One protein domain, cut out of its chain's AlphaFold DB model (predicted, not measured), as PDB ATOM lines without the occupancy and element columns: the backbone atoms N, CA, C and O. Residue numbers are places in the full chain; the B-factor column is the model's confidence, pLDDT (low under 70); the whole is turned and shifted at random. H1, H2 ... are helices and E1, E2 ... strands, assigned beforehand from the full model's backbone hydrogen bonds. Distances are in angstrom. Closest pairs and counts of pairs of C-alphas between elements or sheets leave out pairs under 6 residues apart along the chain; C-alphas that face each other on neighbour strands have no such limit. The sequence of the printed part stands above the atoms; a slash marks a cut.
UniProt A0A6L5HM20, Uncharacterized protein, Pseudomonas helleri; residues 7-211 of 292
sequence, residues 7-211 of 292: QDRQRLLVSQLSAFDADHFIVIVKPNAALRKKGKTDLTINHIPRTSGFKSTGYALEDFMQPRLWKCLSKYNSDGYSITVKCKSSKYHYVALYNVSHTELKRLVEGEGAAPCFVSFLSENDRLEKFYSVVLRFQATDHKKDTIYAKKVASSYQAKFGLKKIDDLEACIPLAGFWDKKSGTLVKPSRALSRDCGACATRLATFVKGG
ATOM      1  N   GLN A   7      61.884 -18.220 -25.713       86.88
ATOM      2  CA  GLN A   7      61.574 -19.538 -26.262       86.88
ATOM      3  C   GLN A   7      60.407 -20.206 -25.524       86.88
ATOM      4  O   GLN A   7      59.500 -20.729 -26.165       86.88
ATOM      5  N   ASP A   8      60.366 -20.134 -24.191       89.81
ATOM      6  CA  ASP A   8      59.243 -20.677 -23.417       89.81
ATOM      7  C   ASP A   8      57.939 -19.946 -23.737       89.81
ATOM      8  O   ASP A   8      56.902 -20.570 -23.944       89.81
ATOM      9  N   ARG A   9      57.983 -18.614 -23.838       91.62
ATOM     10  CA  ARG A   9      56.811 -17.798 -24.187       91.62
ATOM     11  C   ARG A   9      56.295 -18.118 -25.591       91.62
ATOM     12  O   ARG A   9      55.085 -18.202 -25.775       91.62
ATOM     13  N   GLN A  10      57.191 -18.341 -26.550       91.56
ATOM     14  CA  GLN A  10      56.830 -18.772 -27.901       91.56
ATOM     15  C   GLN A  10      56.199 -20.168 -27.904       91.56
ATOM     16  O   GLN A  10      55.186 -20.365 -28.566       91.56
ATOM     17  N   ARG A  11      56.713 -21.120 -27.110       92.12
ATOM     18  CA  ARG A  11      56.104 -22.458 -26.969       92.12
ATOM     19  C   ARG A  11      54.675 -22.395 -26.428       92.12
ATOM     20  O   ARG A  11      53.802 -23.091 -26.940       92.12
ATOM     21  N   LEU A  12      54.421 -21.543 -25.430       94.12
ATOM     22  CA  LEU A  12      53.069 -21.332 -24.894       94.12
ATOM     23  C   LEU A  12      52.117 -20.785 -25.965       94.12
ATOM     24  O   LEU A  12      50.976 -21.237 -26.053       94.12
ATOM     25  N   LEU A  13      52.595 -19.843 -26.783       94.88
ATOM     26  CA  LEU A  13      51.838 -19.290 -27.903       94.88
ATOM     27  C   LEU A  13      51.508 -20.366 -28.937       94.88
ATOM     28  O   LEU A  13      50.341 -20.528 -29.282       94.88
ATOM     29  N   VAL A  14      52.503 -21.133 -29.393       94.00
ATOM     30  CA  VAL A  14      52.290 -22.208 -30.378       94.00
ATOM     31  C   VAL A  14      51.282 -23.223 -29.854       94.00
ATOM     32  O   VAL A  14      50.367 -23.597 -30.581       94.00
ATOM     33  N   SER A  15      51.399 -23.623 -28.586       94.94
ATOM     34  CA  SER A  15      50.458 -24.552 -27.955       94.94
ATOM     35  C   SER A  15      49.020 -24.023 -27.968       94.94
ATOM     36  O   SER A  15      48.103 -24.773 -28.298       94.94
ATOM     37  N   GLN A  16      48.815 -22.735 -27.665       96.81
ATOM     38  CA  GLN A  16      47.497 -22.106 -27.736       96.81
ATOM     39  C   GLN A  16      46.957 -22.069 -29.170       96.81
ATOM     40  O   GLN A  16      45.849 -22.541 -29.409       96.81
ATOM     41  N   LEU A  17      47.717 -21.510 -30.117       95.75
ATOM     42  CA  LEU A  17      47.232 -21.310 -31.486       95.75
ATOM     43  C   LEU A  17      46.987 -22.642 -32.207       95.75
ATOM     44  O   LEU A  17      45.998 -22.772 -32.922       95.75
ATOM     45  N   SER A  18      47.816 -23.657 -31.944       94.62
ATOM     46  CA  SER A  18      47.613 -25.014 -32.475       94.62
ATOM     47  C   SER A  18      46.355 -25.678 -31.908       94.62
ATOM     48  O   SER A  18      45.701 -26.450 -32.596       94.62
ATOM     49  N   ALA A  19      45.994 -25.395 -30.650       95.62
ATOM     50  CA  ALA A  19      44.748 -25.898 -30.068       95.62
ATOM     51  C   ALA A  19      43.506 -25.211 -30.657       95.62
ATOM     52  O   ALA A  19      42.421 -25.792 -30.630       95.62
ATOM     53  N   PHE A  20      43.655 -23.990 -31.176       95.50
ATOM     54  CA  PHE A  20      42.589 -23.302 -31.898       95.50
ATOM     55  C   PHE A  20      42.415 -23.865 -33.304       95.50
ATOM     56  O   PHE A  20      41.284 -24.162 -33.662       95.50
ATOM     57  N   ASP A  21      43.507 -24.118 -34.031       94.56
ATOM     58  CA  ASP A  21      43.461 -24.639 -35.410       94.56
ATOM     59  C   ASP A  21      42.645 -23.727 -36.352       94.56
ATOM     60  O   ASP A  21      41.825 -24.166 -37.157       94.56
ATOM     61  N   ALA A  22      42.826 -22.414 -36.188       92.44
ATOM     62  CA  ALA A  22      42.235 -21.409 -37.060       92.44
ATOM     63  C   ALA A  22      43.088 -21.222 -38.323       92.44
ATOM     64  O   ALA A  22      44.306 -21.391 -38.275       92.44
ATOM     65  N   ASP A  23      42.461 -20.798 -39.423       90.25
ATOM     66  CA  ASP A  23      43.174 -20.535 -40.679       90.25
ATOM     67  C   ASP A  23      44.115 -19.333 -40.518       90.25
ATOM     68  O   ASP A  23      45.237 -19.325 -41.023       90.25
ATOM     69  N   HIS A  24      43.657 -18.309 -39.794       90.19
ATOM     70  CA  HIS A  24      44.448 -17.136 -39.448       90.19
ATOM     71  C   HIS A  24      43.912 -16.425 -38.198       90.19
ATOM     72  O   HIS A  24      42.808 -16.680 -37.707       90.19
ATOM     73  N   PHE A  25      44.716 -15.497 -37.680       90.69
ATOM     74  CA  PHE A  25      44.443 -14.744 -36.462       90.69
ATOM     75  C   PHE A  25      44.518 -13.240 -36.714       90.69
ATOM     76  O   PHE A  25      45.534 -12.724 -37.185       90.69
ATOM     77  N   ILE A  26      43.472 -12.508 -36.333       88.94
ATOM     78  CA  ILE A  26      43.519 -11.041 -36.294       88.94
ATOM     79  C   ILE A  26      44.058 -10.625 -34.933       88.94
ATOM     80  O   ILE A  26      43.447 -10.921 -33.907       88.94
ATOM     81  N   VAL A  27      45.199  -9.938 -34.911       90.69
ATOM     82  CA  VAL A  27      45.814  -9.467 -33.665       90.69
ATOM     83  C   VAL A  27      45.259  -8.100 -33.296       90.69
ATOM     84  O   VAL A  27      45.414  -7.141 -34.048       90.69
ATOM     85  N   ILE A  28      44.677  -8.003 -32.104       90.50
ATOM     86  CA  ILE A  28      44.133  -6.766 -31.543       90.50
ATOM     87  C   ILE A  28      44.866  -6.463 -30.240       90.50
ATOM     88  O   ILE A  28      44.907  -7.292 -29.324       90.50
ATOM     89  N   VAL A  29      45.439  -5.267 -30.133       91.88
ATOM     90  CA  VAL A  29      46.064  -4.781 -28.904       91.88
ATOM     91  C   VAL A  29      45.083  -3.920 -28.121       91.88
ATOM     92  O   VAL A  29      44.493  -2.983 -28.653       91.88
ATOM     93  N   LYS A  30      44.900  -4.244 -26.839       93.06
ATOM     94  CA  LYS A  30      43.923  -3.584 -25.968       93.06
ATOM     95  C   LYS A  30      44.630  -2.766 -24.891       93.06
ATOM     96  O   LYS A  30      45.358  -3.353 -24.088       93.06
ATOM     97  N   PRO A  31      44.437  -1.440 -24.831       93.75
ATOM     98  CA  PRO A  31      45.081  -0.605 -23.827       93.75
ATOM     99  C   PRO A  31      44.587  -0.950 -22.420       93.75
ATOM    100  O   PRO A  31      43.397  -1.216 -22.203       93.75
ATOM    101  N   ASN A  32      45.499  -0.896 -21.447       95.06
ATOM    102  CA  ASN A  32      45.144  -0.969 -20.034       95.06
ATOM    103  C   ASN A  32      44.311   0.249 -19.585       95.06
ATOM    104  O   ASN A  32      44.146   1.231 -20.312       95.06
ATOM    105  N   ALA A  33      43.806   0.208 -18.350       92.56
ATOM    106  CA  ALA A  33      42.963   1.274 -17.809       92.56
ATOM    107  C   ALA A  33      43.643   2.659 -17.823       92.56
ATOM    108  O   ALA A  33      42.984   3.662 -18.088       92.56
ATOM    109  N   ALA A  34      44.956   2.731 -17.578       94.56
ATOM    110  CA  ALA A  34      45.696   3.992 -17.575       94.56
ATOM    111  C   ALA A  34      45.828   4.598 -18.983       94.56
ATOM    112  O   ALA A  34      45.668   5.803 -19.151       94.56
ATOM    113  N   LEU A  35      46.078   3.774 -20.001       93.62
ATOM    114  CA  LEU A  35      46.125   4.204 -21.399       93.62
ATOM    115  C   LEU A  35      44.741   4.602 -21.918       93.62
ATOM    116  O   LEU A  35      44.631   5.592 -22.637       93.62
ATOM    117  N   ARG A  36      43.680   3.897 -21.503       91.94
ATOM    118  CA  ARG A  36      42.298   4.294 -21.820       91.94
ATOM    119  C   ARG A  36      41.952   5.667 -21.255       91.94
ATOM    120  O   ARG A  36      41.374   6.477 -21.967       91.94
ATOM    121  N   LYS A  37      42.383   5.980 -20.026       94.19
ATOM    122  CA  LYS A  37      42.247   7.332 -19.447       94.19
ATOM    123  C   LYS A  37      42.979   8.412 -20.256       94.19
ATOM    124  O   LYS A  37      42.611   9.573 -20.175       94.19
ATOM    125  N   LYS A  38      43.992   8.035 -21.044       94.19
ATOM    126  CA  LYS A  38      44.718   8.913 -21.981       94.19
ATOM    127  C   LYS A  38      44.119   8.907 -23.399       94.19
ATOM    128  O   LYS A  38      44.811   9.274 -24.345       94.19
ATOM    129  N   GLY A  39      42.887   8.423 -23.570       90.31
ATOM    130  CA  GLY A  39      42.183   8.401 -24.856       90.31
ATOM    131  C   GLY A  39      42.664   7.334 -25.844       90.31
ATOM    132  O   GLY A  39      42.326   7.399 -27.019       90.31
ATOM    133  N   LYS A  40      43.469   6.350 -25.417       88.94
ATOM    134  CA  LYS A  40      43.890   5.252 -26.304       88.94
ATOM    135  C   LYS A  40      42.778   4.211 -26.456       88.94
ATOM    136  O   LYS A  40      42.164   3.809 -25.465       88.94
ATOM    137  N   THR A  41      42.596   3.730 -27.680       86.44
ATOM    138  CA  THR A  41      41.592   2.733 -28.081       86.44
ATOM    139  C   THR A  41      42.236   1.392 -28.455       86.44
ATOM    140  O   THR A  41      43.464   1.254 -28.449       86.44
ATOM    141  N   ASP A  42      41.400   0.379 -28.698       85.44
ATOM    142  CA  ASP A  42      41.834  -0.917 -29.230       85.44
ATOM    143  C   ASP A  42      42.392  -0.710 -30.651       85.44
ATOM    144  O   ASP A  42      41.840   0.074 -31.420       85.44
ATOM    145  N   LEU A  43      43.486  -1.392 -31.001       82.81
ATOM    146  CA  LEU A  43      44.120  -1.272 -32.319       82.81
ATOM    147  C   LEU A  43      44.352  -2.650 -32.931       82.81
ATOM    148  O   LEU A  43      44.907  -3.537 -32.279       82.81
ATOM    149  N   THR A  44      43.999  -2.814 -34.200       84.50
ATOM    150  CA  THR A  44      44.368  -4.001 -34.978       84.50
ATOM    151  C   THR A  44      45.798  -3.849 -35.485       84.50
ATOM    152  O   THR A  44      46.159  -2.842 -36.096       84.50
ATOM    153  N   ILE A  45      46.645  -4.846 -35.232       82.12
ATOM    154  CA  ILE A  45      48.009  -4.859 -35.759       82.12
ATOM    155  C   ILE A  45      47.955  -5.384 -37.187       82.12
ATOM    156  O   ILE A  45      47.922  -6.592 -37.416       82.12
ATOM    157  N   ASN A  46      47.966  -4.468 -38.151       70.19
ATOM    158  CA  ASN A  46      47.977  -4.821 -39.567       70.19
ATOM    159  C   ASN A  46      49.196  -5.671 -39.927       70.19
ATOM    160  O   ASN A  46      50.287  -5.466 -39.387       70.19
ATOM    161  N   HIS A  47      48.990  -6.608 -40.857       60.69
ATOM    162  CA  HIS A  47      50.017  -7.522 -41.343       60.69
ATOM    163  C   HIS A  47      51.274  -6.748 -41.755       60.69
ATOM    164  O   HIS A  47      51.248  -5.898 -42.649       60.69
ATOM    165  N   ILE A  48      52.392  -7.051 -41.096       56.31
ATOM    166  CA  ILE A  48      53.704  -6.552 -41.491       56.31
ATOM    167  C   ILE A  48      53.996  -7.139 -42.878       56.31
ATOM    168  O   ILE A  48      54.101  -8.358 -42.980       56.31
ATOM    169  N   PRO A  49      54.115  -6.336 -43.952       43.12
ATOM    170  CA  PRO A  49      54.192  -6.864 -45.310       43.12
ATOM    171  C   PRO A  49      55.328  -7.887 -45.437       43.12
ATOM    172  O   PRO A  49      56.502  -7.549 -45.260       43.12
ATOM    173  N   ARG A  50      54.963  -9.139 -45.743       41.47
ATOM    174  CA  ARG A  50      55.858 -10.082 -46.417       41.47
ATOM    175  C   ARG A  50      55.987  -9.617 -47.871       41.47
ATOM    176  O   ARG A  50      55.106  -8.942 -48.397       41.47
ATOM    177  N   THR A  51      57.056 -10.027 -48.536       38.78
ATOM    178  CA  THR A  51      57.314  -9.872 -49.980       38.78
ATOM    179  C   THR A  51      56.221 -10.458 -50.898       38.78
ATOM    180  O   THR A  51      56.347 -10.380 -52.113       38.78
ATOM    181  N   SER A  52      55.135 -11.012 -50.353       37.03
ATOM    182  CA  SER A  52      54.052 -11.675 -51.075       37.03
ATOM    183  C   SER A  52      52.679 -11.062 -50.748       37.03
ATOM    184  O   SER A  52      52.039 -11.436 -49.768       37.03
ATOM    185  N   GLY A  53      52.243 -10.123 -51.590       36.50
ATOM    186  CA  GLY A  53      50.889 -10.012 -52.167       36.50
ATOM    187  C   GLY A  53      49.620  -9.822 -51.318       36.50
ATOM    188  O   GLY A  53      48.712  -9.158 -51.804       36.50
ATOM    189  N   PHE A  54      49.496 -10.344 -50.098       39.06
ATOM    190  CA  PHE A  54      48.198 -10.412 -49.408       39.06
ATOM    191  C   PHE A  54      48.123  -9.419 -48.239       39.06
ATOM    192  O   PHE A  54      48.539  -9.693 -47.116       39.06
ATOM    193  N   LYS A  55      47.605  -8.216 -48.514       44.66
ATOM    194  CA  LYS A  55      47.230  -7.225 -47.494       44.66
ATOM    195  C   LYS A  55      45.774  -7.474 -47.078       44.66
ATOM    196  O   LYS A  55      44.911  -7.039 -47.825       44.66
ATOM    197  N   SER A  56      45.534  -8.137 -45.935       51.09
ATOM    198  CA  SER A  56      44.343  -7.994 -45.041       51.09
ATOM    199  C   SER A  56      43.916  -9.272 -44.291       51.09
ATOM    200  O   SER A  56      43.068  -9.194 -43.412       51.09
ATOM    201  N   THR A  57      44.498 -10.442 -44.558       63.06
ATOM    202  CA  THR A  57      43.961 -11.741 -44.092       63.06
ATOM    203  C   THR A  57      44.460 -12.205 -42.712       63.06
ATOM    204  O   THR A  57      44.555 -13.399 -42.474       63.06
ATOM    205  N   GLY A  58      44.839 -11.307 -41.796       77.31
ATOM    206  CA  GLY A  58      45.408 -11.689 -40.488       77.31
ATOM    207  C   GLY A  58      46.772 -12.405 -40.563       77.31
ATOM    208  O   GLY A  58      47.488 -12.287 -41.553       77.31
ATOM    209  N   TYR A  59      47.157 -13.096 -39.485       86.12
ATOM    210  CA  TYR A  59      48.432 -13.815 -39.340       86.12
ATOM    211  C   TYR A  59      48.219 -15.326 -39.272       86.12
ATOM    212  O   TYR A  59      47.374 -15.784 -38.501       86.12
ATOM    213  N   ALA A  60      49.020 -16.099 -40.000       89.25
ATOM    214  CA  ALA A  60      49.108 -17.544 -39.816       89.25
ATOM    215  C   ALA A  60      49.938 -17.880 -38.563       89.25
ATOM    216  O   ALA A  60      50.635 -17.025 -38.007       89.25
ATOM    217  N   LEU A  61      49.893 -19.134 -38.108       89.94
ATOM    218  CA  LEU A  61      50.628 -19.576 -36.917       89.94
ATOM    219  C   LEU A  61      52.137 -19.307 -37.043       89.94
ATOM    220  O   LEU A  61      52.774 -18.837 -36.097       89.94
ATOM    221  N   GLU A  62      52.707 -19.552 -38.220       88.38
ATOM    222  CA  GLU A  62      54.135 -19.407 -38.502       88.38
ATOM    223  C   GLU A  62      54.588 -17.943 -38.444       88.38
ATOM    224  O   GLU A  62      55.745 -17.662 -38.119       88.38
ATOM    225  N   ASP A  63      53.690 -16.990 -38.713       88.12
ATOM    226  CA  ASP A  63      54.009 -15.563 -38.639       88.12
ATOM    227  C   ASP A  63      54.373 -15.133 -37.217       88.12
ATOM    228  O   ASP A  63      55.269 -14.306 -37.029       88.12
ATOM    229  N   PHE A  64      53.754 -15.736 -36.197       88.75
ATOM    230  CA  PHE A  64      54.050 -15.440 -34.793       88.75
ATOM    231  C   PHE A  64      55.461 -15.857 -34.370       88.75
ATOM    232  O   PHE A  64      55.976 -15.348 -33.370       88.75
ATOM    233  N   MET A  65      56.106 -16.749 -35.128       86.75
ATOM    234  CA  MET A  65      57.492 -17.154 -34.888       86.75
ATOM    235  C   MET A  65      58.501 -16.185 -35.514       86.75
ATOM    236  O   MET A  65      59.688 -16.231 -35.185       86.75
ATOM    237  N   GLN A  66      58.058 -15.262 -36.376       88.06
ATOM    238  CA  GLN A  66      58.957 -14.292 -36.986       88.06
ATOM    239  C   GLN A  66      59.480 -13.281 -35.954       88.06
ATOM    240  O   GLN A  66      58.687 -12.623 -35.266       88.06
ATOM    241  N   PRO A  67      60.806 -13.030 -35.901       89.06
ATOM    242  CA  PRO A  67      61.389 -12.083 -34.950       89.06
ATOM    243  C   PRO A  67      60.795 -10.674 -35.036       89.06
ATOM    244  O   PRO A  67      60.695  -9.980 -34.024       89.06
ATOM    245  N   ARG A  68      60.403 -10.234 -36.239       88.06
ATOM    246  CA  ARG A  68      59.846  -8.895 -36.471       88.06
ATOM    247  C   ARG A  68      58.480  -8.726 -35.805       88.06
ATOM    248  O   ARG A  68      58.293  -7.751 -35.077       88.06
ATOM    249  N   LEU A  69      57.564  -9.678 -36.003       88.56
ATOM    250  CA  LEU A  69      56.251  -9.647 -35.361       88.56
ATOM    251  C   LEU A  69      56.392  -9.803 -33.846       88.56
ATOM    252  O   LEU A  69      55.852  -8.993 -33.097       88.56
ATOM    253  N   TRP A  70      57.206 -10.755 -33.382       90.12
ATOM    254  CA  TRP A  70      57.422 -10.964 -31.949       90.12
ATOM    255  C   TRP A  70      57.943  -9.709 -31.230       90.12
ATOM    256  O   TRP A  70      57.449  -9.356 -30.155       90.12
ATOM    257  N   LYS A  71      58.912  -8.998 -31.826       91.06
ATOM    258  CA  LYS A  71      59.420  -7.717 -31.302       91.06
ATOM    259  C   LYS A  71      58.330  -6.643 -31.268       91.06
ATOM    260  O   LYS A  71      58.223  -5.937 -30.269       91.06
ATOM    261  N   CYS A  72      57.512  -6.547 -32.318       91.94
ATOM    262  CA  CYS A  72      56.384  -5.615 -32.385       91.94
ATOM    263  C   CYS A  72      55.379  -5.865 -31.248       91.94
ATOM    264  O   CYS A  72      55.114  -4.972 -30.445       91.94
ATOM    265  N   LEU A  73      54.898  -7.104 -31.108       94.38
ATOM    266  CA  LEU A  73      53.942  -7.479 -30.062       94.38
ATOM    267  C   LEU A  73      54.532  -7.300 -28.658       94.38
ATOM    268  O   LEU A  73      53.852  -6.829 -27.748       94.38
ATOM    269  N   SER A  74      55.816  -7.618 -28.484       94.12
ATOM    270  CA  SER A  74      56.514  -7.415 -27.211       94.12
ATOM    271  C   SER A  74      56.594  -5.939 -26.829       94.12
ATOM    272  O   SER A  74      56.404  -5.628 -25.656       94.12
ATOM    273  N   LYS A  75      56.816  -5.040 -27.799       94.62
ATOM    274  CA  LYS A  75      56.822  -3.589 -27.579       94.62
ATOM    275  C   LYS A  75      55.444  -3.085 -27.146       94.62
ATOM    276  O   LYS A  75      55.329  -2.459 -26.102       94.62
ATOM    277  N   TYR A  76      54.374  -3.440 -27.859       96.12
ATOM    278  CA  TYR A  76      53.018  -3.082 -27.416       96.12
ATOM    279  C   TYR A  76      52.713  -3.623 -26.012       96.12
ATOM    280  O   TYR A  76      52.127  -2.930 -25.178       96.12
ATOM    281  N   ASN A  77      53.160  -4.846 -25.712       96.56
ATOM    282  CA  ASN A  77      52.960  -5.431 -24.396       96.56
ATOM    283  C   ASN A  77      53.783  -4.741 -23.298       96.56
ATOM    284  O   ASN A  77      53.289  -4.617 -22.178       96.56
ATOM    285  N   SER A  78      54.997  -4.258 -23.571       95.81
ATOM    286  CA  SER A  78      55.738  -3.424 -22.614       95.81
ATOM    287  C   SER A  78      55.090  -2.055 -22.427       95.81
ATOM    288  O   SER A  78      55.025  -1.568 -21.303       95.81
ATOM    289  N   ASP A  79      54.521  -1.495 -23.495       95.38
ATOM    290  CA  ASP A  79      53.938  -0.149 -23.517       95.38
ATOM    291  C   ASP A  79      52.558  -0.075 -22.833       95.38
ATOM    292  O   ASP A  79      51.972   0.998 -22.721       95.38
ATOM    293  N   GLY A  80      52.047  -1.201 -22.323       96.12
ATOM    294  CA  GLY A  80      50.831  -1.253 -21.506       96.12
ATOM    295  C   GLY A  80      49.596  -1.809 -22.213       96.12
ATOM    296  O   GLY A  80      48.491  -1.660 -21.689       96.12
ATOM    297  N   TYR A  81      49.762  -2.486 -23.351       97.00
ATOM    298  CA  TYR A  81      48.665  -3.142 -24.064       97.00
ATOM    299  C   TYR A  81      48.607  -4.652 -23.778       97.00
ATOM    300  O   TYR A  81      49.635  -5.330 -23.737       97.00
ATOM    301  N   SER A  82      47.405  -5.205 -23.615       96.81
ATOM    302  CA  SER A  82      47.172  -6.651 -23.731       96.81
ATOM    303  C   SER A  82      47.226  -7.045 -25.201       96.81
ATOM    304  O   SER A  82      46.634  -6.363 -26.036       96.81
ATOM    305  N   ILE A  83      47.890  -8.154 -25.520       97.00
ATOM    306  CA  ILE A  83      47.872  -8.721 -26.872       97.00
ATOM    307  C   ILE A  83      46.757  -9.762 -26.927       97.00
ATOM    308  O   ILE A  83      46.724 -10.674 -26.100       97.00
ATOM    309  N   THR A  84      45.828  -9.608 -27.866       95.50
ATOM    310  CA  THR A  84      44.680 -10.505 -28.035       95.50
ATOM    311  C   THR A  84      44.529 -10.922 -29.492       95.50
ATOM    312  O   THR A  84      45.056 -10.252 -30.380       95.50
ATOM    313  N   VAL A  85      43.822 -12.021 -29.742       93.38
ATOM    314  CA  VAL A  85      43.539 -12.525 -31.090       93.38
ATOM    315  C   VAL A  85      42.053 -12.796 -31.289       93.38
ATOM    316  O   VAL A  85      41.375 -13.237 -30.362       93.38
ATOM    317  N   LYS A  86      41.557 -12.564 -32.506       91.31
ATOM    318  CA  LYS A  86      40.326 -13.179 -33.018       91.31
ATOM    319  C   LYS A  86      40.713 -14.356 -33.909       91.31
ATOM    320  O   LYS A  86      41.612 -14.214 -34.740       91.31
ATOM    321  N   CYS A  87      40.059 -15.496 -33.725       91.31
ATOM    322  CA  CYS A  87      40.264 -16.665 -34.577       91.31
ATOM    323  C   CYS A  87      39.388 -16.530 -35.822       91.31
ATOM    324  O   CYS A  87      38.198 -16.255 -35.692       91.31
ATOM    325  N   LYS A  88      39.962 -16.740 -37.006       89.12
ATOM    326  CA  LYS A  88      39.229 -16.778 -38.272       89.12
ATOM    327  C   LYS A  88      39.448 -18.143 -38.908       89.12
ATOM    328  O   LYS A  88      40.585 -18.546 -39.152       89.12
ATOM    329  N   SER A  89      38.367 -18.885 -39.106       90.31
ATOM    330  CA  SER A  89      38.421 -20.254 -39.612       90.31
ATOM    331  C   SER A  89      37.214 -20.550 -40.485       90.31
ATOM    332  O   SER A  89      36.093 -20.183 -40.156       90.31
ATOM    333  N   SER A  90      37.468 -21.253 -41.578       89.94
ATOM    334  CA  SER A  90      36.470 -21.871 -42.448       89.94
ATOM    335  C   SER A  90      35.890 -23.163 -41.864       89.94
ATOM    336  O   SER A  90      34.828 -23.603 -42.286       89.94
ATOM    337  N   LYS A  91      36.577 -23.775 -40.891       93.88
ATOM    338  CA  LYS A  91      36.227 -25.084 -40.320       93.88
ATOM    339  C   LYS A  91      35.556 -24.988 -38.959       93.88
ATOM    340  O   LYS A  91      34.864 -25.921 -38.555       93.88
ATOM    341  N   TYR A  92      35.807 -23.908 -38.226       95.69
ATOM    342  CA  TYR A  92      35.475 -23.829 -36.811       95.69
ATOM    343  C   TYR A  92      34.917 -22.473 -36.397       95.69
ATOM    344  O   TYR A  92      35.393 -21.420 -36.817       95.69
ATOM    345  N   HIS A  93      33.999 -22.536 -35.444       95.31
ATOM    346  CA  HIS A  93      33.514 -21.429 -34.636       95.31
ATOM    347  C   HIS A  93      34.106 -21.480 -33.234       95.31
ATOM    348  O   HIS A  93      34.498 -22.543 -32.734       95.31
ATOM    349  N   TYR A  94      34.124 -20.326 -32.572       94.75
ATOM    350  CA  TYR A  94      34.759 -20.170 -31.271       94.75
ATOM    351  C   TYR A  94      33.815 -19.496 -30.280       94.75
ATOM    352  O   TYR A  94      33.108 -18.551 -30.600       94.75
ATOM    353  N   VAL A  95      33.831 -19.968 -29.037       94.00
ATOM    354  CA  VAL A  95      33.224 -19.271 -27.903       94.00
ATOM    355  C   VAL A  95      34.347 -18.856 -26.974       94.00
ATOM    356  O   VAL A  95      34.927 -19.703 -26.293       94.00
ATOM    357  N   ALA A  96      34.647 -17.562 -26.931       93.94
ATOM    358  CA  ALA A  96      35.600 -17.010 -25.979       93.94
ATOM    359  C   ALA A  96      34.870 -16.498 -24.732       93.94
ATOM    360  O   ALA A  96      33.989 -15.640 -24.806       93.94
ATOM    361  N   LEU A  97      35.268 -17.024 -23.576       93.25
ATOM    362  CA  LEU A  97      34.793 -16.622 -22.259       93.25
ATOM    363  C   LEU A  97      35.967 -16.047 -21.465       93.25
ATOM    364  O   LEU A  97      37.080 -16.585 -21.461       93.25
ATOM    365  N   TYR A  98      35.724 -14.946 -20.766       92.75
ATOM    366  CA  TYR A  98      36.750 -14.244 -20.004       92.75
ATOM    367  C   TYR A  98      36.278 -14.012 -18.571       92.75
ATOM    368  O   TYR A  98      35.114 -13.687 -18.364       92.75
ATOM    369  N   ASN A  99      37.186 -14.110 -17.596       92.19
ATOM    370  CA  ASN A  99      36.892 -13.983 -16.161       92.19
ATOM    371  C   ASN A  99      35.884 -15.022 -15.641       92.19
ATOM    372  O   ASN A  99      35.042 -14.702 -14.808       92.19
ATOM    373  N   VAL A 100      35.955 -16.248 -16.156       93.75
ATOM    374  CA  VAL A 100      35.136 -17.377 -15.696       93.75
ATOM    375  C   VAL A 100      35.658 -17.817 -14.334       93.75
ATOM    376  O   VAL A 100      36.844 -18.128 -14.228       93.75
ATOM    377  N   SER A 101      34.819 -17.841 -13.300       94.50
ATOM    378  CA  SER A 101      35.252 -18.317 -11.979       94.50
ATOM    379  C   SER A 101      35.536 -19.826 -11.987       94.50
ATOM    380  O   SER A 101      35.118 -20.548 -12.895       94.50
ATOM    381  N   HIS A 102      36.243 -20.351 -10.988       94.88
ATOM    382  CA  HIS A 102      36.520 -21.784 -10.902       94.88
ATOM    383  C   HIS A 102      35.227 -22.587 -10.756       94.88
ATOM    384  O   HIS A 102      35.056 -23.624 -11.400       94.88
ATOM    385  N   THR A 103      34.292 -22.067  -9.960       93.19
ATOM    386  CA  THR A 103      32.955 -22.649  -9.796       93.19
ATOM    387  C   THR A 103      32.181 -22.658 -11.118       93.19
ATOM    388  O   THR A 103      31.578 -23.664 -11.493       93.19
ATOM    389  N   GLU A 104      32.240 -21.558 -11.873       95.31
ATOM    390  CA  GLU A 104      31.630 -21.462 -13.199       95.31
ATOM    391  C   GLU A 104      32.274 -22.416 -14.209       95.31
ATOM    392  O   GLU A 104      31.558 -23.036 -14.993       95.31
ATOM    393  N   LEU A 105      33.601 -22.574 -14.174       96.31
ATOM    394  CA  LEU A 105      34.332 -23.503 -15.033       96.31
ATOM    395  C   LEU A 105      33.923 -24.957 -14.762       96.31
ATOM    396  O   LEU A 105      33.716 -25.708 -15.714       96.31
ATOM    397  N   LYS A 106      33.750 -25.349 -13.491       96.12
ATOM    398  CA  LYS A 106      33.213 -26.677 -13.147       96.12
ATOM    399  C   LYS A 106      31.808 -26.867 -13.702       96.12
ATOM    400  O   LYS A 106      31.569 -27.832 -14.416       96.12
ATOM    401  N   ARG A 107      30.904 -25.906 -13.480       95.25
ATOM    402  CA  ARG A 107      29.533 -25.962 -14.018       95.25
ATOM    403  C   ARG A 107      29.511 -26.031 -15.549       95.25
ATOM    404  O   ARG A 107      28.680 -26.736 -16.111       95.25
ATOM    405  N   LEU A 108      30.414 -25.326 -16.225       94.50
ATOM    406  CA  LEU A 108      30.549 -25.365 -17.680       94.50
ATOM    407  C   LEU A 108      30.941 -26.768 -18.177       94.50
ATOM    408  O   LEU A 108      30.365 -27.255 -19.145       94.50
ATOM    409  N   VAL A 109      31.903 -27.421 -17.520       94.62
ATOM    410  CA  VAL A 109      32.405 -28.739 -17.940       94.62
ATOM    411  C   VAL A 109      31.471 -29.872 -17.514       94.62
ATOM    412  O   VAL A 109      31.138 -30.726 -18.326       94.62
ATOM    413  N   GLU A 110      31.043 -29.881 -16.255       94.25
ATOM    414  CA  GLU A 110      30.282 -30.981 -15.649       94.25
ATOM    415  C   GLU A 110      28.773 -30.822 -15.860       94.25
ATOM    416  O   GLU A 110      28.079 -31.802 -16.111       94.25
ATOM    417  N   GLY A 111      28.258 -29.592 -15.781       88.06
ATOM    418  CA  GLY A 111      26.826 -29.314 -15.900       88.06
ATOM    419  C   GLY A 111      26.360 -29.147 -17.344       88.06
ATOM    420  O   GLY A 111      25.342 -29.704 -17.735       88.06
ATOM    421  N   GLU A 112      27.103 -28.390 -18.153       89.62
ATOM    422  CA  GLU A 112      26.758 -28.165 -19.567       89.62
ATOM    423  C   GLU A 112      27.451 -29.163 -20.514       89.62
ATOM    424  O   GLU A 112      27.226 -29.109 -21.722       89.62
ATOM    425  N   GLY A 113      28.322 -30.040 -19.998       92.31
ATOM    426  CA  GLY A 113      29.070 -31.015 -20.800       92.31
ATOM    427  C   GLY A 113      30.078 -30.389 -21.772       92.31
ATOM    428  O   GLY A 113      30.482 -31.029 -22.744       92.31
ATOM    429  N   ALA A 114      30.456 -29.121 -21.577       94.94
ATOM    430  CA  ALA A 114      31.329 -28.427 -22.513       94.94
ATOM    431  C   ALA A 114      32.781 -28.912 -22.395       94.94
ATOM    432  O   ALA A 114      33.312 -29.135 -21.305       94.94
ATOM    433  N   ALA A 115      33.465 -29.010 -23.535       95.69
ATOM    434  CA  ALA A 115      34.858 -29.431 -23.615       95.69
ATOM    435  C   ALA A 115      35.738 -28.282 -24.141       95.69
ATOM    436  O   ALA A 115      35.907 -28.147 -25.351       95.69
ATOM    437  N   PRO A 116      36.338 -27.454 -23.260       96.38
ATOM    438  CA  PRO A 116      37.204 -26.363 -23.700       96.38
ATOM    439  C   PRO A 116      38.446 -26.853 -24.436       96.38
ATOM    440  O   PRO A 116      39.129 -27.754 -23.937       96.38
ATOM    441  N   CYS A 117      38.779 -26.242 -25.570       95.88
ATOM    442  CA  CYS A 117      40.056 -26.465 -26.249       95.88
ATOM    443  C   CYS A 117      41.193 -25.699 -25.558       95.88
ATOM    444  O   CYS A 117      42.337 -26.143 -25.578       95.88
ATOM    445  N   PHE A 118      40.881 -24.604 -24.855       96.75
ATOM    446  CA  PHE A 118      41.864 -23.806 -24.126       96.75
ATOM    447  C   PHE A 118      41.329 -23.301 -22.788       96.75
ATOM    448  O   PHE A 118      40.176 -22.879 -22.679       96.75
ATOM    449  N   VAL A 119      42.195 -23.316 -21.774       96.94
ATOM    450  CA  VAL A 119      41.972 -22.690 -20.468       96.94
ATOM    451  C   VAL A 119      43.271 -22.020 -20.030       96.94
ATOM    452  O   VAL A 119      44.309 -22.679 -19.968       96.94
ATOM    453  N   SER A 120      43.212 -20.740 -19.675       96.06
ATOM    454  CA  SER A 120      44.311 -19.999 -19.047       96.06
ATOM    455  C   SER A 120      43.850 -19.435 -17.719       96.06
ATOM    456  O   SER A 120      42.796 -18.806 -17.647       96.06
ATOM    457  N   PHE A 121      44.662 -19.602 -16.679       94.31
ATOM    458  CA  PHE A 121      44.505 -18.836 -15.447       94.31
ATOM    459  C   PHE A 121      44.667 -17.335 -15.734       94.31
ATOM    460  O   PHE A 121      45.508 -16.954 -16.552       94.31
ATOM    461  N   LEU A 122      43.849 -16.505 -15.088       90.81
ATOM    462  CA  LEU A 122      43.889 -15.047 -15.193       90.81
ATOM    463  C   LEU A 122      44.258 -14.405 -13.867       90.81
ATOM    464  O   LEU A 122      45.156 -13.580 -13.825       90.81
ATOM    465  N   SER A 123      43.559 -14.736 -12.791       91.31
ATOM    466  CA  SER A 123      43.770 -14.095 -11.496       91.31
ATOM    467  C   SER A 123      43.150 -14.919 -10.383       91.31
ATOM    468  O   SER A 123      42.350 -15.822 -10.624       91.31
ATOM    469  N   GLU A 124      43.498 -14.569  -9.157       92.19
ATOM    470  CA  GLU A 124      42.858 -15.053  -7.943       92.19
ATOM    471  C   GLU A 124      42.397 -13.825  -7.155       92.19
ATOM    472  O   GLU A 124      43.097 -12.810  -7.151       92.19
ATOM    473  N   ASN A 125      41.194 -13.866  -6.583       88.50
ATOM    474  CA  ASN A 125      40.712 -12.777  -5.730       88.50
ATOM    475  C   ASN A 125      41.092 -13.010  -4.260       88.50
ATOM    476  O   ASN A 125      41.571 -14.079  -3.890       88.50
ATOM    477  N   ASP A 126      40.786 -12.040  -3.400       88.81
ATOM    478  CA  ASP A 126      41.090 -12.100  -1.961       88.81
ATOM    479  C   ASP A 126      40.412 -13.273  -1.226       88.81
ATOM    480  O   ASP A 126      40.771 -13.602  -0.099       88.81
ATOM    481  N   ARG A 127      39.422 -13.921  -1.855       90.50
ATOM    482  CA  ARG A 127      38.729 -15.111  -1.339       90.50
ATOM    483  C   ARG A 127      39.309 -16.422  -1.879       90.50
ATOM    484  O   ARG A 127      38.667 -17.456  -1.733       90.50
ATOM    485  N   LEU A 128      40.483 -16.383  -2.512       90.12
ATOM    486  CA  LEU A 128      41.139 -17.524  -3.163       90.12
ATOM    487  C   LEU A 128      40.333 -18.136  -4.328       90.12
ATOM    488  O   LEU A 128      40.631 -19.240  -4.787       90.12
ATOM    489  N   GLU A 129      39.319 -17.428  -4.842       93.25
ATOM    490  CA  GLU A 129      38.599 -17.865  -6.038       93.25
ATOM    491  C   GLU A 129      39.453 -17.557  -7.266       93.25
ATOM    492  O   GLU A 129      39.873 -16.417  -7.490       93.25
ATOM    493  N   LYS A 130      39.680 -18.584  -8.085       94.69
ATOM    494  CA  LYS A 130      40.474 -18.495  -9.312       94.69
ATOM    495  C   LYS A 130      39.594 -18.149 -10.502       94.69
ATOM    496  O   LYS A 130      38.506 -18.697 -10.651       94.69
ATOM    497  N   PHE A 131      40.109 -17.312 -11.389       94.50
ATOM    498  CA  PHE A 131      39.435 -16.867 -12.602       94.50
ATOM    499  C   PHE A 131      40.223 -17.266 -13.841       94.50
ATOM    500  O   PHE A 131      41.456 -17.288 -13.835       94.50
ATOM    501  N   TYR A 132      39.501 -17.565 -14.918       96.00
ATOM    502  CA  TYR A 132      40.052 -18.163 -16.126       96.00
ATOM    503  C   TYR A 132      39.557 -17.465 -17.397       96.00
ATOM    504  O   TYR A 132      38.452 -16.918 -17.456       96.00
ATOM    505  N   SER A 133      40.380 -17.520 -18.441       95.25
ATOM    506  CA  SER A 133      39.950 -17.359 -19.827       95.25
ATOM    507  C   SER A 133      39.776 -18.747 -20.424       95.25
ATOM    508  O   SER A 133      40.642 -19.606 -20.257       95.25
ATOM    509  N   VAL A 134      38.641 -18.975 -21.071       96.25
ATOM    510  CA  VAL A 134      38.214 -20.286 -21.559       96.25
ATOM    511  C   VAL A 134      37.784 -20.136 -23.008       96.25
ATOM    512  O   VAL A 134      37.076 -19.188 -23.338       96.25
ATOM    513  N   VAL A 135      38.195 -21.067 -23.863       96.38
ATOM    514  CA  VAL A 135      37.761 -21.107 -25.262       96.38
ATOM    515  C   VAL A 135      37.154 -22.466 -25.562       96.38
ATOM    516  O   VAL A 135      37.746 -23.506 -25.256       96.38
ATOM    517  N   LEU A 136      35.960 -22.448 -26.147       96.25
ATOM    518  CA  LEU A 136      35.327 -23.611 -26.760       96.25
ATOM    519  C   LEU A 136      35.472 -23.476 -28.276       96.25
ATOM    520  O   LEU A 136      35.287 -22.385 -28.807       96.25
ATOM    521  N   ARG A 137      35.770 -24.578 -28.961       96.00
ATOM    522  CA  ARG A 137      35.804 -24.662 -30.424       96.00
ATOM    523  C   ARG A 137      34.755 -25.662 -30.881       96.00
ATOM    524  O   ARG A 137      34.592 -26.685 -30.222       96.00
ATOM    525  N   PHE A 138      34.042 -25.398 -31.964       96.56
ATOM    526  CA  PHE A 138      33.095 -26.345 -32.558       96.56
ATOM    527  C   PHE A 138      33.053 -26.176 -34.074       96.56
ATOM    528  O   PHE A 138      33.443 -25.131 -34.579       96.56
ATOM    529  N   GLN A 139      32.646 -27.216 -34.796       96.75
ATOM    530  CA  GLN A 139      32.695 -27.226 -36.260       96.75
ATOM    531  C   GLN A 139      31.676 -26.259 -36.868       96.75
ATOM    532  O   GLN A 139      30.554 -26.143 -36.368       96.75
ATOM    533  N   ALA A 140      32.094 -25.585 -37.935       93.69
ATOM    534  CA  ALA A 140      31.200 -24.888 -38.845       93.69
ATOM    535  C   ALA A 140      30.361 -25.904 -39.632       93.69
ATOM    536  O   ALA A 140      30.760 -27.061 -39.795       93.69
ATOM    537  N   THR A 141      29.190 -25.479 -40.094       92.50
ATOM    538  CA  THR A 141      28.276 -26.323 -40.871       92.50
ATOM    539  C   THR A 141      27.979 -25.702 -42.230       92.50
ATOM    540  O   THR A 141      28.099 -24.494 -42.411       92.50
ATOM    541  N   ASP A 142      27.512 -26.514 -43.179       88.62
ATOM    542  CA  ASP A 142      27.128 -26.042 -44.519       88.62
ATOM    543  C   ASP A 142      25.791 -25.264 -44.533       88.62
ATOM    544  O   ASP A 142      25.248 -24.940 -45.593       88.62
ATOM    545  N   HIS A 143      25.207 -24.980 -43.365       87.88
ATOM    546  CA  HIS A 143      23.942 -24.262 -43.275       87.88
ATOM    547  C   HIS A 143      24.107 -22.790 -43.687       87.88
ATOM    548  O   HIS A 143      24.992 -22.088 -43.210       87.88
ATOM    549  N   LYS A 144      23.191 -22.250 -44.506       84.56
ATOM    550  CA  LYS A 144      23.286 -20.856 -45.004       84.56
ATOM    551  C   LYS A 144      23.386 -19.800 -43.893       84.56
ATOM    552  O   LYS A 144      24.075 -18.802 -44.051       84.56
ATOM    553  N   LYS A 145      22.692 -20.034 -42.775       86.12
ATOM    554  CA  LYS A 145      22.674 -19.181 -41.569       86.12
ATOM    555  C   LYS A 145      23.614 -19.667 -40.446       86.12
ATOM    556  O   LYS A 145      23.396 -19.334 -39.283       86.12
ATOM    557  N   ASP A 146      24.615 -20.495 -40.755       89.06
ATOM    558  CA  ASP A 146      25.499 -21.133 -39.762       89.06
ATOM    559  C   ASP A 146      26.148 -20.125 -38.802       89.06
ATOM    560  O   ASP A 146      26.037 -20.276 -37.587       89.06
ATOM    561  N   THR A 147      26.707 -19.028 -39.322       88.44
ATOM    562  CA  THR A 147      27.311 -17.957 -38.511       88.44
ATOM    563  C   THR A 147      26.328 -17.343 -37.509       88.44
ATOM    564  O   THR A 147      26.699 -17.089 -36.365       88.44
ATOM    565  N   ILE A 148      25.058 -17.156 -37.887       85.75
ATOM    566  CA  ILE A 148      24.021 -16.616 -36.991       85.75
ATOM    567  C   ILE A 148      23.756 -17.600 -35.849       85.75
ATOM    568  O   ILE A 148      23.720 -17.219 -34.676       85.75
ATOM    569  N   TYR A 149      23.604 -18.886 -36.166       88.94
ATOM    570  CA  TYR A 149      23.409 -19.910 -35.141       88.94
ATOM    571  C   TYR A 149      24.632 -20.067 -34.245       88.94
ATOM    572  O   TYR A 149      24.481 -20.200 -33.031       88.94
ATOM    573  N   ALA A 150      25.835 -20.005 -34.812       91.81
ATOM    574  CA  ALA A 150      27.088 -20.037 -34.078       91.81
ATOM    575  C   ALA A 150      27.263 -18.806 -33.178       91.81
ATOM    576  O   ALA A 150      27.818 -18.923 -32.085       91.81
ATOM    577  N   LYS A 151      26.748 -17.641 -33.579       88.62
ATOM    578  CA  LYS A 151      26.685 -16.455 -32.720       88.62
ATOM    579  C   LYS A 151      25.766 -16.702 -31.522       88.62
ATOM    580  O   LYS A 151      26.225 -16.563 -30.394       88.62
ATOM    581  N   LYS A 152      24.550 -17.229 -31.736       85.56
ATOM    582  CA  LYS A 152      23.606 -17.606 -30.652       85.56
ATOM    583  C   LYS A 152      24.175 -18.666 -29.704       85.56
ATOM    584  O   LYS A 152      24.084 -18.550 -28.480       85.56
ATOM    585  N   VAL A 153      24.775 -19.705 -30.285       89.69
ATOM    586  CA  VAL A 153      26.018 -20.335 -29.821       89.69
ATOM    587  C   VAL A 153      26.742 -19.666 -28.657       89.69
ATOM    588  O   VAL A 153      26.508 -19.934 -27.472       89.69
ATOM    589  N   ALA A 154      27.652 -18.781 -29.052       89.94
ATOM    590  CA  ALA A 154      28.535 -18.025 -28.195       89.94
ATOM    591  C   ALA A 154      27.775 -17.201 -27.152       89.94
ATOM    592  O   ALA A 154      28.073 -17.350 -25.963       89.94
ATOM    593  N   SER A 155      26.754 -16.427 -27.537       84.69
ATOM    594  CA  SER A 155      25.995 -15.595 -26.591       84.69
ATOM    595  C   SER A 155      25.321 -16.407 -25.502       84.69
ATOM    596  O   SER A 155      25.322 -15.984 -24.347       84.69
ATOM    597  N   SER A 156      24.791 -17.595 -25.806       85.31
ATOM    598  CA  SER A 156      24.157 -18.435 -24.784       85.31
ATOM    599  C   SER A 156      25.126 -18.831 -23.663       85.31
ATOM    600  O   SER A 156      24.733 -18.940 -22.500       85.31
ATOM    601  N   TYR A 157      26.405 -19.025 -23.993       89.00
ATOM    602  CA  TYR A 157      27.452 -19.297 -23.014       89.00
ATOM    603  C   TYR A 157      27.975 -18.009 -22.371       89.00
ATOM    604  O   TYR A 157      28.112 -17.966 -21.149       89.00
ATOM    605  N   GLN A 158      28.217 -16.953 -23.149       86.12
ATOM    606  CA  GLN A 158      28.687 -15.654 -22.647       86.12
ATOM    607  C   GLN A 158      27.688 -15.027 -21.660       86.12
ATOM    608  O   GLN A 158      28.095 -14.449 -20.659       86.12
ATOM    609  N   ALA A 159      26.380 -15.218 -21.856       81.50
ATOM    610  CA  ALA A 159      25.347 -14.776 -20.918       81.50
ATOM    611  C   ALA A 159      25.375 -15.546 -19.583       81.50
ATOM    612  O   ALA A 159      24.999 -15.012 -18.535       81.50
ATOM    613  N   LYS A 160      25.826 -16.807 -19.599       83.25
ATOM    614  CA  LYS A 160      25.834 -17.697 -18.429       83.25
ATOM    615  C   LYS A 160      27.145 -17.670 -17.639       83.25
ATOM    616  O   LYS A 160      27.107 -17.927 -16.433       83.25
ATOM    617  N   PHE A 161      28.280 -17.402 -18.285       86.75
ATOM    618  CA  PHE A 161      29.616 -17.641 -17.729       86.75
ATOM    619  C   PHE A 161      30.568 -16.455 -17.939       86.75
ATOM    620  O   PHE A 161      30.649 -15.901 -19.034       86.75
ATOM    621  N   GLY A 162      31.359 -16.121 -16.913       85.25
ATOM    622  CA  GLY A 162      32.397 -15.094 -16.990       85.25
ATOM    623  C   GLY A 162      31.860 -13.662 -17.062       85.25
ATOM    624  O   GLY A 162      30.878 -13.303 -16.412       85.25
ATOM    625  N   LEU A 163      32.535 -12.801 -17.831       78.44
ATOM    626  CA  LEU A 163      32.053 -11.454 -18.123       78.44
ATOM    627  C   LEU A 163      30.886 -11.546 -19.097       78.44
ATOM    628  O   LEU A 163      31.087 -11.641 -20.304       78.44
ATOM    629  N   LYS A 164      29.684 -11.455 -18.534       74.06
ATOM    630  CA  LYS A 164      28.378 -11.457 -19.201       74.06
ATOM    631  C   LYS A 164      28.149 -10.192 -20.039       74.06
ATOM    632  O   LYS A 164      27.205  -9.445 -19.808       74.06
ATOM    633  N   LYS A 165      29.079  -9.891 -20.947       58.75
ATOM    634  CA  LYS A 165      28.987  -8.817 -21.940       58.75
ATOM    635  C   LYS A 165      28.577  -9.418 -23.290       58.75
ATOM    636  O   LYS A 165      28.915 -10.558 -23.579       58.75
ATOM    637  N   ILE A 166      27.810  -8.640 -24.050       53.34
ATOM    638  CA  ILE A 166      27.032  -9.047 -25.231       53.34
ATOM    639  C   ILE A 166      27.890  -9.659 -26.359       53.34
ATOM    640  O   ILE A 166      28.890  -9.077 -26.768       53.34
ATOM    641  N   ASP A 167      27.425 -10.831 -26.803       57.59
ATOM    642  CA  ASP A 167      27.226 -11.390 -28.159       57.59
ATOM    643  C   ASP A 167      28.227 -11.069 -29.290       57.59
ATOM    644  O   ASP A 167      27.882 -10.441 -30.295       57.59
ATOM    645  N   ASP A 168      29.459 -11.558 -29.152       67.12
ATOM    646  CA  ASP A 168      30.427 -11.598 -30.256       67.12
ATOM    647  C   ASP A 168      30.972 -13.023 -30.408       67.12
ATOM    648  O   ASP A 168      31.654 -13.550 -29.515       67.12
ATOM    649  N   LEU A 169      30.661 -13.634 -31.557       73.44
ATOM    650  CA  LEU A 169      31.213 -14.919 -31.994       73.44
ATOM    651  C   LEU A 169      32.747 -14.856 -32.087       73.44
ATOM    652  O   LEU A 169      33.436 -15.855 -31.912       73.44
ATOM    653  N   GLU A 170      33.296 -13.661 -32.290       70.94
ATOM    654  CA  GLU A 170      34.719 -13.410 -32.467       70.94
ATOM    655  C   GLU A 170      35.309 -12.575 -31.330       70.94
ATOM    656  O   GLU A 170      36.227 -11.770 -31.521       70.94
ATOM    657  N   ALA A 171      34.804 -12.770 -30.113       83.12
ATOM    658  CA  ALA A 171      35.350 -12.110 -28.940       83.12
ATOM    659  C   ALA A 171      36.866 -12.375 -28.799       83.12
ATOM    660  O   ALA A 171      37.349 -13.504 -28.900       83.12
ATOM    661  N   CYS A 172      37.636 -11.310 -28.546       89.19
ATOM    662  CA  CYS A 172      39.095 -11.402 -28.512       89.19
ATOM    663  C   CYS A 172      39.601 -12.270 -27.351       89.19
ATOM    664  O   CYS A 172      39.232 -12.066 -26.191       89.19
ATOM    665  N   ILE A 173      40.549 -13.153 -27.654       94.19
ATOM    666  CA  ILE A 173      41.171 -14.080 -26.711       94.19
ATOM    667  C   ILE A 173      42.565 -13.556 -26.330       94.19
ATOM    668  O   ILE A 173      43.343 -13.227 -27.226       94.19
ATOM    669  N   PRO A 174      42.933 -13.473 -25.037       95.44
ATOM    670  CA  PRO A 174      44.295 -13.129 -24.627       95.44
ATOM    671  C   PRO A 174      45.336 -14.093 -25.204       95.44
ATOM    672  O   PRO A 174      45.180 -15.312 -25.123       95.44
ATOM    673  N   LEU A 175      46.411 -13.544 -25.769       96.38
ATOM    674  CA  LEU A 175      47.453 -14.321 -26.432       96.38
ATOM    675  C   LEU A 175      48.490 -14.826 -25.419       96.38
ATOM    676  O   LEU A 175      49.086 -14.051 -24.664       96.38
ATOM    677  N   ALA A 176      48.720 -16.135 -25.417       95.88
ATOM    678  CA  ALA A 176      49.674 -16.816 -24.562       95.88
ATOM    679  C   ALA A 176      51.098 -16.323 -24.813       95.88
ATOM    680  O   ALA A 176      51.478 -15.929 -25.915       95.88
ATOM    681  N   GLY A 177      51.892 -16.310 -23.746       94.81
ATOM    682  CA  GLY A 177      53.227 -15.737 -23.787       94.81
ATOM    683  C   GLY A 177      53.246 -14.210 -23.710       94.81
ATOM    684  O   GLY A 177      54.337 -13.652 -23.721       94.81
ATOM    685  N   PHE A 178      52.119 -13.510 -23.559       95.88
ATOM    686  CA  PHE A 178      52.080 -12.072 -23.262       95.88
ATOM    687  C   PHE A 178      51.379 -11.796 -21.933       95.88
ATOM    688  O   PHE A 178      50.564 -12.587 -21.464       95.88
ATOM    689  N   TRP A 179      51.724 -10.678 -21.296       95.56
ATOM    690  CA  TRP A 179      51.028 -10.246 -20.088       95.56
ATOM    691  C   TRP A 179      49.671  -9.681 -20.467       95.56
ATOM    692  O   TRP A 179      49.604  -8.691 -21.200       95.56
ATOM    693  N   ASP A 180      48.601 -10.257 -19.940       95.81
ATOM    694  CA  ASP A 180      47.311  -9.605 -19.986       95.81
ATOM    695  C   ASP A 180      47.298  -8.461 -18.967       95.81
ATOM    696  O   ASP A 180      47.393  -8.651 -17.758       95.81
ATOM    697  N   LYS A 181      47.201  -7.235 -19.466       94.62
ATOM    698  CA  LYS A 181      47.231  -6.008 -18.668       94.62
ATOM    699  C   LYS A 181      45.935  -5.743 -17.922       94.62
ATOM    700  O   LYS A 181      45.909  -4.848 -17.083       94.62
ATOM    701  N   LYS A 182      44.873  -6.489 -18.230       91.00
ATOM    702  CA  LYS A 182      43.610  -6.411 -17.503       91.00
ATOM    703  C   LYS A 182      43.674  -7.194 -16.193       91.00
ATOM    704  O   LYS A 182      43.277  -6.657 -15.169       91.00
ATOM    705  N   SER A 183      44.165  -8.430 -16.228       90.62
ATOM    706  CA  SER A 183      44.349  -9.280 -15.040       90.62
ATOM    707  C   SER A 183      45.708  -9.102 -14.359       90.62
ATOM    708  O   SER A 183      45.861  -9.450 -13.193       90.62
ATOM    709  N   GLY A 184      46.698  -8.552 -15.065       91.81
ATOM    710  CA  GLY A 184      48.056  -8.393 -14.554       91.81
ATOM    711  C   GLY A 184      48.869  -9.687 -14.561       91.81
ATOM    712  O   GLY A 184      49.901  -9.738 -13.898       91.81
ATOM    713  N   THR A 185      48.451 -10.722 -15.298       92.44
ATOM    714  CA  THR A 185      49.139 -12.020 -15.333       92.44
ATOM    715  C   THR A 185      49.671 -12.380 -16.712       92.44
ATOM    716  O   THR A 185      49.195 -11.921 -17.750       92.44
ATOM    717  N   LEU A 186      50.723 -13.199 -16.729       93.94
ATOM    718  CA  LEU A 186      51.233 -13.795 -17.957       93.94
ATOM    719  C   LEU A 186      50.251 -14.874 -18.414       93.94
ATOM    720  O   LEU A 186      50.039 -15.846 -17.691       93.94
ATOM    721  N   VAL A 187      49.700 -14.724 -19.618       94.44
ATOM    722  CA  VAL A 187      48.782 -15.706 -20.201       94.44
ATOM    723  C   VAL A 187      49.554 -16.994 -20.475       94.44
ATOM    724  O   VAL A 187      50.536 -17.003 -21.230       94.44
ATOM    725  N   LYS A 188      49.119 -18.089 -19.850       92.94
ATOM    726  CA  LYS A 188      49.718 -19.418 -19.989       92.94
ATOM    727  C   LYS A 188      48.604 -20.455 -20.142       92.94
ATOM    728  O   LYS A 188      47.701 -20.460 -19.306       92.94
ATOM    729  N   PRO A 189      48.662 -21.353 -21.139       90.00
ATOM    730  CA  PRO A 189      47.756 -22.492 -21.195       90.00
ATOM    731  C   PRO A 189      47.894 -23.344 -19.929       90.00
ATOM    732  O   PRO A 189      48.888 -24.038 -19.742       90.00
ATOM    733  N   SER A 190      46.872 -23.321 -19.075       89.31
ATOM    734  CA  SER A 190      46.641 -24.369 -18.076       89.31
ATOM    735  C   SER A 190      46.141 -25.645 -18.760       89.31
ATOM    736  O   SER A 190      46.370 -26.750 -18.279       89.31
ATOM    737  N   ARG A 191      45.450 -25.484 -19.895       88.50
ATOM    738  CA  ARG A 191      45.035 -26.555 -20.802       88.50
ATOM    739  C   ARG A 191      45.023 -26.026 -22.232       88.50
ATOM    740  O   ARG A 191      44.478 -24.951 -22.463       88.50
ATOM    741  N   ALA A 192      45.572 -26.792 -23.168       91.25
ATOM    742  CA  ALA A 192      45.483 -26.544 -24.605       91.25
ATOM    743  C   ALA A 192      45.400 -27.897 -25.323       91.25
ATOM    744  O   ALA A 192      46.342 -28.683 -25.270       91.25
ATOM    745  N   LEU A 193      44.247 -28.203 -25.914       91.88
ATOM    746  CA  LEU A 193      43.963 -29.460 -26.603       91.88
ATOM    747  C   LEU A 193      43.198 -29.146 -27.889       91.88
ATOM    748  O   LEU A 193      42.173 -28.469 -27.821       91.88
ATOM    749  N   SER A 194      43.647 -29.673 -29.029       91.38
ATOM    750  CA  SER A 194      42.856 -29.631 -30.264       91.38
ATOM    751  C   SER A 194      41.690 -30.605 -30.124       91.38
ATOM    752  O   SER A 194      41.845 -31.815 -30.290       91.38
ATOM    753  N   ARG A 195      40.536 -30.089 -29.698       92.69
ATOM    754  CA  ARG A 195      39.305 -30.860 -29.529       92.69
ATOM    755  C   ARG A 195      38.087 -29.981 -29.740       92.69
ATOM    756  O   ARG A 195      38.084 -28.813 -29.346       92.69
ATOM    757  N   ASP A 196      37.048 -30.591 -30.285       95.19
ATOM    758  CA  ASP A 196      35.776 -29.927 -30.528       95.19
ATOM    759  C   ASP A 196      34.833 -30.115 -29.335       95.19
ATOM    760  O   ASP A 196      34.843 -31.131 -28.635       95.19
ATOM    761  N   CYS A 197      34.003 -29.110 -29.092       96.44
ATOM    762  CA  CYS A 197      33.020 -29.094 -28.029       96.44
ATOM    763  C   CYS A 197      31.686 -29.646 -28.544       96.44
ATOM    764  O   CYS A 197      30.894 -28.925 -29.156       96.44
ATOM    765  N   GLY A 198      31.403 -30.918 -28.246       94.56
ATOM    766  CA  GLY A 198      30.143 -31.569 -28.633       94.56
ATOM    767  C   GLY A 198      28.889 -30.888 -28.063       94.56
ATOM    768  O   GLY A 198      27.848 -30.865 -28.720       94.56
ATOM    769  N   ALA A 199      28.988 -30.257 -26.887       94.69
ATOM    770  CA  ALA A 199      27.885 -29.490 -26.303       94.69
ATOM    771  C   ALA A 199      27.530 -28.243 -27.134       94.69
ATOM    772  O   ALA A 199      26.350 -27.948 -27.329       94.69
ATOM    773  N   CYS A 200      28.535 -27.548 -27.685       94.88
ATOM    774  CA  CYS A 200      28.310 -26.425 -28.598       94.88
ATOM    775  C   CYS A 200      27.636 -26.894 -29.892       94.88
ATOM    776  O   CYS A 200      26.642 -26.298 -30.300       94.88
ATOM    777  N   ALA A 201      28.118 -27.990 -30.490       94.25
ATOM    778  CA  ALA A 201      27.525 -28.565 -31.700       94.25
ATOM    779  C   ALA A 201      26.064 -28.999 -31.480       94.25
ATOM    780  O   ALA A 201      25.186 -28.695 -32.285       94.25
ATOM    781  N   THR A 202      25.777 -29.635 -30.340       92.81
ATOM    782  CA  THR A 202      24.409 -30.021 -29.957       92.81
ATOM    783  C   THR A 202      23.504 -28.797 -29.828       92.81
ATOM    784  O   THR A 202      22.380 -28.798 -30.328       92.81
ATOM    785  N   ARG A 203      23.991 -27.722 -29.196       92.12
ATOM    786  CA  ARG A 203      23.226 -26.479 -29.058       92.12
ATOM    787  C   ARG A 203      22.963 -25.812 -30.407       92.12
ATOM    788  O   ARG A 203      21.850 -25.340 -30.624       92.12
ATOM    789  N   LEU A 204      23.943 -25.821 -31.311       92.00
ATOM    790  CA  LEU A 204      23.780 -25.310 -32.670       92.00
ATOM    791  C   LEU A 204      22.683 -26.087 -33.403       92.00
ATOM    792  O   LEU A 204      21.757 -25.475 -33.925       92.00
ATOM    793  N   ALA A 205      22.712 -27.421 -33.344       90.50
ATOM    794  CA  ALA A 205      21.677 -28.261 -33.943       90.50
ATOM    795  C   ALA A 205      20.275 -27.971 -33.375       90.50
ATOM    796  O   ALA A 205      19.300 -27.952 -34.124       90.50
ATOM    797  N   THR A 206      20.160 -27.703 -32.070       87.25
ATOM    798  CA  THR A 206      18.894 -27.274 -31.452       87.25
ATOM    799  C   THR A 206      18.423 -25.929 -31.998       87.25
ATOM    800  O   THR A 206      17.241 -25.777 -32.296       87.25
ATOM    801  N   PHE A 207      19.323 -24.956 -32.164       86.06
ATOM    802  CA  PHE A 207      18.953 -23.647 -32.701       86.06
ATOM    803  C   PHE A 207      18.545 -23.694 -34.171       86.06
ATOM    804  O   PHE A 207      17.570 -23.036 -34.536       86.06
ATOM    805  N   VAL A 208      19.226 -24.516 -34.971       86.00
ATOM    806  CA  VAL A 208      18.867 -24.793 -36.368       86.00
ATOM    807  C   VAL A 208      17.470 -25.412 -36.438       86.00
ATOM    808  O   VAL A 208      16.598 -24.876 -37.112       86.00
ATOM    809  N   LYS A 209      17.211 -26.484 -35.674       85.75
ATOM    810  CA  LYS A 209      15.889 -27.138 -35.626       85.75
ATOM    811  C   LYS A 209      14.777 -26.208 -35.142       85.75
ATOM    812  O   LYS A 209      13.642 -26.342 -35.581       85.75
ATOM    813  N   GLY A 210      15.096 -25.299 -34.224       78.06
ATOM    814  CA  GLY A 210      14.146 -24.336 -33.676       78.06
ATOM    815  C   GLY A 210      13.886 -23.114 -34.561       78.06
ATOM    816  O   GLY A 210      13.135 -22.249 -34.127       78.06
ATOM    817  N   GLY A 211      14.527 -22.987 -35.733       71.50
ATOM    818  CA  GLY A 211      14.342 -21.829 -36.623       71.50
ATOM    819  C   GLY A 211      14.765 -20.496 -35.994       71.50
ATOM    820  O   GLY A 211      14.337 -19.426 -36.409       71.50
TER     821      GLY A 211
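Overview. This is residues 7 to 211 of the 292 residues of an uncharacterized protein of Pseudomonas helleri (UniProt A0A6L5HM20). Look for a twisted four-stranded sheet, E3, E5, E4, E6, with H1 over one face, H5 and H7 over the other, and H6 along edge strand E3. Beside it is a smaller part, the two-stranded ribbon E1 and E2 with H4 packed on it, H3 near the start of E1 and H2 past its far end. The 205 printed residues hold seven named helices and six named strands, in the order H1 E1 H2 H3 H4 E2 E3 H5 E4 E5 H6 E6 H7; both sheets are antiparallel and the class is mixed. The whole is compact, with a radius of gyration of the C-alphas of 16.9 A and spans of 50 by 47 by 34 A.

Along the chain. Find C-alpha 92 at (35.475, -23.829, -36.811), where E3, residues 92 to 101, begins; it runs 25.4 A and bends by 61 degrees at residue 98. E5, 130 to 139, is 29.4 A long; E4 is 118 to 124 and E6 189 to 192. H1, 7 to 20, starts at (61.574, -19.538, -26.262) and runs 20.2 A. H5 is 102 to 111, H6 146 to 158, and H7, 198 to 209, ends at (15.889, -27.138, -35.626). E1 is 24 to 31, E2 81 to 88, H2 33 to 37, H3 61 to 65 and H4 67 to 78.

Arrangement. In the sheet, look for N 95 and O 136 of E3 and E5, 2.8 A apart, N 133 and O 120 of E5 and E4, a hairpin, 2.8 A, and N 119 and O 191 of E4 and E6, 2.9 A. E3, H5 and E4 form a split strand-helix-strand unit, E5 between its parallel strands, with a right-handed crossover. The sheet is one of three layers, helices on both faces: H1, over E6 at a height of 9.4 A, and H5 are on opposite faces, H7 on the same face as H5. H6 runs along E3, at 9 degrees on the local plane. H6 touches H7 with residues 149 to 153 alone, at a steep tilt of 57 degrees, opposite ways; the C-alphas of Tyr 149 and Leu 204 are closest, 6.0 A. H1 touches H3, closest at C-alphas 17 and 61, 6.6 A. In E1 and E2, N 28 and O 84 are 2.9 A apart. H4 comes closest to E2 at C-alphas 77 and 83, 6.5 A. H2 touches no helix. Every O i to N i+4 pair is within hydrogen-bond range in H1, H2, H4, H5 and H7; H6 has 8 of 9, H3 0 of 1 but 2 of 2 O i to N i+3.

Size, cuts and confidence. The C-alphas of Gly 53 and Arg 127 are farthest apart, 52.5 A. The printed part has no cut. The links H2 to H3 and H6 to E6 are long; in the latter, residues 173 to 174 pair with 84 to 85 of E2. Confidence is under 70 at residues 47 to 57 and 165 to 168.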